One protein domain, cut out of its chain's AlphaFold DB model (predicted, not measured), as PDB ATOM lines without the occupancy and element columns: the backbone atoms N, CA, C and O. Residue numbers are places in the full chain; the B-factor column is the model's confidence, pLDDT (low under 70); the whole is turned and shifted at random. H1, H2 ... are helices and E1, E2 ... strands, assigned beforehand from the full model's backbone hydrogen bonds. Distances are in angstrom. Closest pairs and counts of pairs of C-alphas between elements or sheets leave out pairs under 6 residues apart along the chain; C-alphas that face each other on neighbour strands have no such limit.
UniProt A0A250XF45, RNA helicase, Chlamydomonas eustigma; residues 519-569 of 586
ATOM      1  N   ARG A 519     -15.228  -0.266 -28.694       84.50
ATOM      2  CA  ARG A 519     -15.435  -0.596 -27.284       84.50
ATOM      3  C   ARG A 519     -14.138  -0.339 -26.504       84.50
ATOM      4  O   ARG A 519     -13.057  -0.638 -27.026       84.50
ATOM      5  N   PRO A 520     -14.201   0.188 -25.267       78.38
ATOM      6  CA  PRO A 520     -13.010   0.412 -24.447       78.38
ATOM      7  C   PRO A 520     -12.142  -0.844 -24.290       78.38
ATOM      8  O   PRO A 520     -10.915  -0.752 -24.260       78.38
ATOM      9  N   GLU A 521     -12.765  -2.021 -24.251       79.50
ATOM     10  CA  GLU A 521     -12.098  -3.317 -24.144       79.50
ATOM     11  C   GLU A 521     -11.301  -3.660 -25.412       79.50
ATOM     12  O   GLU A 521     -10.196  -4.203 -25.315       79.50
ATOM     13  N   ASP A 522     -11.819  -3.301 -26.593       83.94
ATOM     14  CA  ASP A 522     -11.152  -3.524 -27.881       83.94
ATOM     15  C   ASP A 522      -9.923  -2.622 -28.014       83.94
ATOM     16  O   ASP A 522      -8.839  -3.101 -28.361       83.94
ATOM     17  N   ILE A 523     -10.060  -1.333 -27.671       80.62
ATOM     18  CA  ILE A 523      -8.935  -0.385 -27.667       80.62
ATOM     19  C   ILE A 523      -7.884  -0.830 -26.649       80.62
ATOM     20  O   ILE A 523      -6.705  -0.909 -26.985       80.62
ATOM     21  N   SER A 524      -8.294  -1.181 -25.428       77.38
ATOM     22  CA  SER A 524      -7.372  -1.633 -24.379       77.38
ATOM     23  C   SER A 524      -6.598  -2.876 -24.816       77.38
ATOM     24  O   SER A 524      -5.371  -2.925 -24.705       77.38
ATOM     25  N   SER A 525      -7.288  -3.859 -25.397       77.88
ATOM     26  CA  SER A 525      -6.653  -5.066 -25.933       77.88
ATOM     27  C   SER A 525      -5.707  -4.745 -27.093       77.88
ATOM     28  O   SER A 525      -4.613  -5.306 -27.187       77.88
ATOM     29  N   PHE A 526      -6.087  -3.809 -27.963       80.62
ATOM     30  CA  PHE A 526      -5.250  -3.359 -29.069       80.62
ATOM     31  C   PHE A 526      -3.969  -2.660 -28.592       80.62
ATOM     32  O   PHE A 526      -2.896  -2.941 -29.131       80.62
ATOM     33  N   VAL A 527      -4.061  -1.812 -27.563       78.94
ATOM     34  CA  VAL A 527      -2.921  -1.130 -26.927       78.94
ATOM     35  C   VAL A 527      -1.969  -2.146 -26.302       78.94
ATOM     36  O   VAL A 527      -0.770  -2.090 -26.565       78.94
ATOM     37  N   VAL A 528      -2.483  -3.134 -25.559       75.06
ATOM     38  CA  VAL A 528      -1.661  -4.212 -24.975       75.06
ATOM     39  C   VAL A 528      -0.872  -4.964 -26.055       75.06
ATOM     40  O   VAL A 528       0.309  -5.254 -25.868       75.06
ATOM     41  N   ASN A 529      -1.484  -5.216 -27.215       70.88
ATOM     42  CA  ASN A 529      -0.834  -5.891 -28.346       70.88
ATOM     43  C   ASN A 529       0.066  -4.970 -29.191       70.88
ATOM     44  O   ASN A 529       0.747  -5.440 -30.104       70.88
ATOM     45  N   ASN A 530       0.061  -3.664 -28.921       74.12
ATOM     46  CA  ASN A 530       0.875  -2.651 -29.585       74.12
ATOM     47  C   ASN A 530       1.543  -1.751 -28.533       74.12
ATOM     48  O   ASN A 530       1.491  -0.531 -28.650       74.12
ATOM     49  N   SER A 531       2.198  -2.344 -27.530       72.12
ATOM     50  CA  SER A 531       2.715  -1.648 -26.334       72.12
ATOM     51  C   SER A 531       3.705  -0.502 -26.592       72.12
ATOM     52  O   SER A 531       4.049   0.229 -25.671       72.12
ATOM     53  N   LYS A 532       4.194  -0.351 -27.829       78.50
ATOM     54  CA  LYS A 532       5.044   0.769 -28.263       78.50
ATOM     55  C   LYS A 532       4.248   2.015 -28.666       78.50
ATOM     56  O   LYS A 532       4.842   3.070 -28.860       78.50
ATOM     57  N   LEU A 533       2.941   1.891 -28.881       76.00
ATOM     58  CA  LEU A 533       2.082   3.009 -29.249       76.00
ATOM     59  C   LEU A 533       1.577   3.705 -27.992       76.00
ATOM     60  O   LEU A 533       1.123   3.057 -27.050       76.00
ATOM     61  N   ARG A 534       1.584   5.034 -28.034       81.25
ATOM     62  CA  ARG A 534       0.805   5.861 -27.113       81.25
ATOM     63  C   ARG A 534      -0.694   5.597 -27.300       81.25
ATOM     64  O   ARG A 534      -1.110   5.122 -28.360       81.25
ATOM     65  N   TYR A 535      -1.505   5.912 -26.292       83.44
ATOM     66  CA  TYR A 535      -2.940   5.612 -26.317       83.44
ATOM     67  C   TYR A 535      -3.671   6.397 -27.418       83.44
ATOM     68  O   TYR A 535      -4.455   5.824 -28.171       83.44
ATOM     69  N   ASP A 536      -3.335   7.678 -27.590       84.50
ATOM     70  CA  ASP A 536      -3.805   8.525 -28.696       84.50
ATOM     71  C   ASP A 536      -3.472   7.923 -30.078       84.50
ATOM     72  O   ASP A 536      -4.356   7.732 -30.916       84.50
ATOM     73  N   ALA A 537      -2.216   7.529 -30.297       86.75
ATOM     74  CA  ALA A 537      -1.769   6.885 -31.532       86.75
ATOM     75  C   ALA A 537      -2.421   5.507 -31.755       86.75
ATOM     76  O   ALA A 537      -2.687   5.112 -32.895       86.75
ATOM     77  N   ALA A 538      -2.693   4.764 -30.680       85.75
ATOM     78  CA  ALA A 538      -3.374   3.480 -30.742       85.75
ATOM     79  C   ALA A 538      -4.834   3.632 -31.185       85.75
ATOM     80  O   ALA A 538      -5.271   2.848 -32.025       85.75
ATOM     81  N   ILE A 539      -5.552   4.658 -30.710       86.88
ATOM     82  CA  ILE A 539      -6.913   4.975 -31.173       86.88
ATOM     83  C   ILE A 539      -6.903   5.265 -32.677       86.88
ATOM     84  O   ILE A 539      -7.650   4.635 -33.426       86.88
ATOM     85  N   ILE A 540      -6.011   6.145 -33.146       89.62
ATOM     86  CA  ILE A 540      -5.894   6.491 -34.576       89.62
ATOM     87  C   ILE A 540      -5.619   5.234 -35.422       89.62
ATOM     88  O   ILE A 540      -6.261   4.985 -36.449       89.62
ATOM     89  N   LYS A 541      -4.677   4.392 -34.978       89.88
ATOM     90  CA  LYS A 541      -4.319   3.153 -35.681       89.88
ATOM     91  C   LYS A 541      -5.438   2.107 -35.641       89.88
ATOM     92  O   LYS A 541      -5.589   1.358 -36.601       89.88
ATOM     93  N   PHE A 542      -6.206   2.040 -34.557       90.44
ATOM     94  CA  PHE A 542      -7.364   1.159 -34.450       90.44
ATOM     95  C   PHE A 542      -8.449   1.584 -35.442       90.44
ATOM     96  O   PHE A 542      -8.855   0.786 -36.282       90.44
ATOM     97  N   VAL A 543      -8.854   2.858 -35.404       90.44
ATOM     98  CA  VAL A 543      -9.909   3.414 -36.267       90.44
ATOM     99  C   VAL A 543      -9.566   3.244 -37.748       90.44
ATOM    100  O   VAL A 543     -10.410   2.804 -38.523       90.44
ATOM    101  N   SER A 544      -8.315   3.507 -38.138       91.06
ATOM    102  CA  SER A 544      -7.860   3.358 -39.532       91.06
ATOM    103  C   SER A 544      -7.815   1.913 -40.042       91.06
ATOM    104  O   SER A 544      -7.816   1.699 -41.253       91.06
ATOM    105  N   LYS A 545      -7.759   0.916 -39.151       91.38
ATOM    106  CA  LYS A 545      -7.668  -0.506 -39.524       91.38
ATOM    107  C   LYS A 545      -8.928  -1.314 -39.222       91.38
ATOM    108  O   LYS A 545      -8.980  -2.491 -39.586       91.38
ATOM    109  N   ALA A 546      -9.911  -0.716 -38.557       92.88
ATOM    110  CA  ALA A 546     -11.158  -1.374 -38.214       92.88
ATOM    111  C   ALA A 546     -11.948  -1.757 -39.476       92.88
ATOM    112  O   ALA A 546     -12.118  -0.963 -40.401       92.88
ATOM    113  N   LYS A 547     -12.451  -2.989 -39.506       94.25
ATOM    114  CA  LYS A 547     -13.307  -3.526 -40.563       94.25
ATOM    115  C   LYS A 547     -14.761  -3.380 -40.142       94.25
ATOM    116  O   LYS A 547     -15.135  -3.795 -39.051       94.25
ATOM    117  N   LEU A 548     -15.576  -2.816 -41.025       94.75
ATOM    118  CA  LEU A 548     -16.983  -2.501 -40.781       94.75
ATOM    119  C   LEU A 548     -17.838  -3.078 -41.906       94.75
ATOM    120  O   LEU A 548     -17.375  -3.191 -43.044       94.75
ATOM    121  N   SER A 549     -19.088  -3.410 -41.599       94.94
ATOM    122  CA  SER A 549     -20.090  -3.673 -42.636       94.94
ATOM    123  C   SER A 549     -20.522  -2.358 -43.298       94.94
ATOM    124  O   SER A 549     -20.359  -1.279 -42.728       94.94
ATOM    125  N   SER A 550     -21.051  -2.430 -44.521       94.81
ATOM    126  CA  SER A 550     -21.295  -1.258 -45.382       94.81
ATOM    127  C   SER A 550     -22.268  -0.229 -44.791       94.81
ATOM    128  O   SER A 550     -22.158   0.962 -45.092       94.81
ATOM    129  N   HIS A 551     -23.185  -0.677 -43.933       95.88
ATOM    130  CA  HIS A 551     -24.193   0.127 -43.239       95.88
ATOM    131  C   HIS A 551     -23.744   0.650 -41.866       95.88
ATOM    132  O   HIS A 551     -24.558   1.214 -41.136       95.88
ATOM    133  N   TYR A 552     -22.459   0.528 -41.522       97.19
ATOM    134  CA  TYR A 552     -21.874   1.170 -40.345       97.19
ATOM    135  C   TYR A 552     -20.744   2.141 -40.717       97.19
ATOM    136  O   TYR A 552     -20.084   2.027 -41.753       97.19
ATOM    137  N   CYS A 553     -20.508   3.117 -39.847       96.19
ATOM    138  CA  CYS A 553     -19.310   3.956 -39.827       96.19
ATOM    139  C   CYS A 553     -18.800   4.091 -38.393       96.19
ATOM    140  O   CYS A 553     -19.551   3.878 -37.446       96.19
ATOM    141  N   LEU A 554     -17.529   4.443 -38.217       94.56
ATOM    142  CA  LEU A 554     -17.028   4.804 -36.895       94.56
ATOM    143  C   LEU A 554     -17.422   6.237 -36.552       94.56
ATOM    144  O   LEU A 554     -17.455   7.104 -37.425       94.56
ATOM    145  N   ALA A 555     -17.733   6.446 -35.279       93.06
ATOM    146  CA  ALA A 555     -17.919   7.761 -34.705       93.06
ATOM    147  C   ALA A 555     -16.610   8.561 -34.770       93.06
ATOM    148  O   ALA A 555     -15.516   7.992 -34.779       93.06
ATOM    149  N   ASP A 556     -16.740   9.880 -34.795       90.94
ATOM    150  CA  ASP A 556     -15.625  10.805 -34.696       90.94
ATOM    151  C   ASP A 556     -14.926  10.648 -33.337       90.94
ATOM    152  O   ASP A 556     -15.538  10.752 -32.269       90.94
ATOM    153  N   THR A 557     -13.626  10.364 -33.391       88.50
ATOM    154  CA  THR A 557     -12.770  10.149 -32.226       88.50
ATOM    155  C   THR A 557     -11.807  11.306 -31.974       88.50
ATOM    156  O   THR A 557     -10.993  11.197 -31.060       88.50
ATOM    157  N   GLU A 558     -11.898  12.430 -32.696       88.56
ATOM    158  CA  GLU A 558     -10.966  13.560 -32.557       88.56
ATOM    159  C   GLU A 558     -10.879  14.060 -31.106       88.56
ATOM    160  O   GLU A 558      -9.791  14.176 -30.541       88.56
ATOM    161  N   ASN A 559     -12.028  14.257 -30.453       85.44
ATOM    162  CA  ASN A 559     -12.072  14.660 -29.045       85.44
ATOM    163  C   ASN A 559     -11.449  13.609 -28.114       85.44
ATOM    164  O   ASN A 559     -10.771  13.966 -27.152       85.44
ATOM    165  N   MET A 560     -11.648  12.319 -28.398       86.25
ATOM    166  CA  MET A 560     -11.052  11.230 -27.618       86.25
ATOM    167  C   MET A 560      -9.526  11.224 -27.767       86.25
ATOM    168  O   MET A 560      -8.816  11.108 -26.772       86.25
ATOM    169  N   VAL A 561      -9.024  11.399 -28.992       87.56
ATOM    170  CA  VAL A 561      -7.591  11.491 -29.304       87.56
ATOM    171  C   VAL A 561      -6.971  12.720 -28.639       87.56
ATOM    172  O   VAL A 561      -5.913  12.610 -28.025       87.56
ATOM    173  N   LYS A 562      -7.641  13.875 -28.700       87.62
ATOM    174  CA  LYS A 562      -7.192  15.117 -28.062       87.62
ATOM    175  C   LYS A 562      -7.143  15.001 -26.540       87.62
ATOM    176  O   LYS A 562      -6.179  15.436 -25.923       87.62
ATOM    177  N   LEU A 563      -8.153  14.392 -25.920       85.19
ATOM    178  CA  LEU A 563      -8.138  14.143 -24.477       85.19
ATOM    179  C   LEU A 563      -7.032  13.157 -24.095       85.19
ATOM    180  O   LEU A 563      -6.303  13.410 -23.142       85.19
ATOM    181  N   ALA A 564      -6.864  12.073 -24.856       85.06
ATOM    182  CA  ALA A 564      -5.781  11.122 -24.637       85.06
ATOM    183  C   ALA A 564      -4.404  11.797 -24.731       85.06
ATOM    184  O   ALA A 564      -3.560  11.574 -23.870       85.06
ATOM    185  N   SER A 565      -4.185  12.672 -25.720       84.25
ATOM    186  CA  SER A 565      -2.915  13.388 -25.874       84.25
ATOM    187  C   SER A 565      -2.666  14.412 -24.762       84.25
ATOM    188  O   SER A 565      -1.528  14.540 -24.314       84.25
ATOM    189  N   MET A 566      -3.711  15.087 -24.266       85.88
ATOM    190  CA  MET A 566      -3.629  16.013 -23.126       85.88
ATOM    191  C   MET A 566      -3.354  15.299 -21.798       85.88
ATOM    192  O   MET A 566      -2.609  15.813 -20.970       85.88
ATOM    193  N   LEU A 567      -3.935  14.117 -21.588       78.94
ATOM    194  CA  LEU A 567      -3.713  13.310 -20.383       78.94
ATOM    195  C   LEU A 567      -2.338  12.623 -20.370       78.94
ATOM    196  O   LEU A 567      -1.932  12.090 -19.344       78.94
ATOM    197  N   HIS A 568      -1.600  12.662 -21.481       66.94
ATOM    198  CA  HIS A 568      -0.232  12.147 -21.582       66.94
ATOM    199  C   HIS A 568       0.849  13.113 -21.049       66.94
ATOM    200  O   HIS A 568       2.036  12.911 -21.312       66.94
ATOM    201  N   VAL A 569       0.479  14.145 -20.282       47.41
ATOM    202  CA  VAL A 569       1.440  14.978 -19.544       47.41
ATOM    203  C   VAL A 569       1.871  14.247 -18.265       47.41
ATOM    204  O   VAL A 569       1.043  14.089 -17.377       47.41
TER     205      VAL A 569
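Overview. This is residues 519 to 569 of the 586 residues of the protein "RNA helicase" of Chlamydomonas eustigma (UniProt A0A250XF45). What shape? H1 packs crosswise on H2, H3 lies alongside H2, and residues 547 to 553 stick out. What makes it? The 51 printed residues, mostly helix, include three named helices and one named strand: H1, H2, E1, H3. It is only just compact, close to loose, with radius of gyration of the C-alphas 11.4 A and spans 38, 23 and 16 A.

Arrangement. What touches? H1, residues 520 to 528, touches H2, residues 535 to 545, about perpendicular at 77 degrees; closest C-alphas 527 and 538, 6.0 A. H3, residues 558 to 567, touches H2 at a shallow tilt of 26 degrees, opposite ways; closest C-alphas 536 and 561, 4.8 A. What else? E1, residues 552 to 554, pairs with no named strand. Every helix O i to N i+4 pair is within hydrogen-bond range.

Along the chain. Where does H1 begin? C-alpha 520 is at (-13.010, 0.412, -24.447). How long is H2? It spans 15.3 A.

Size, cuts and confidence. Any cut? The printed part has no cut. Low confidence? Residues 568 to 569 have pLDDT under 70.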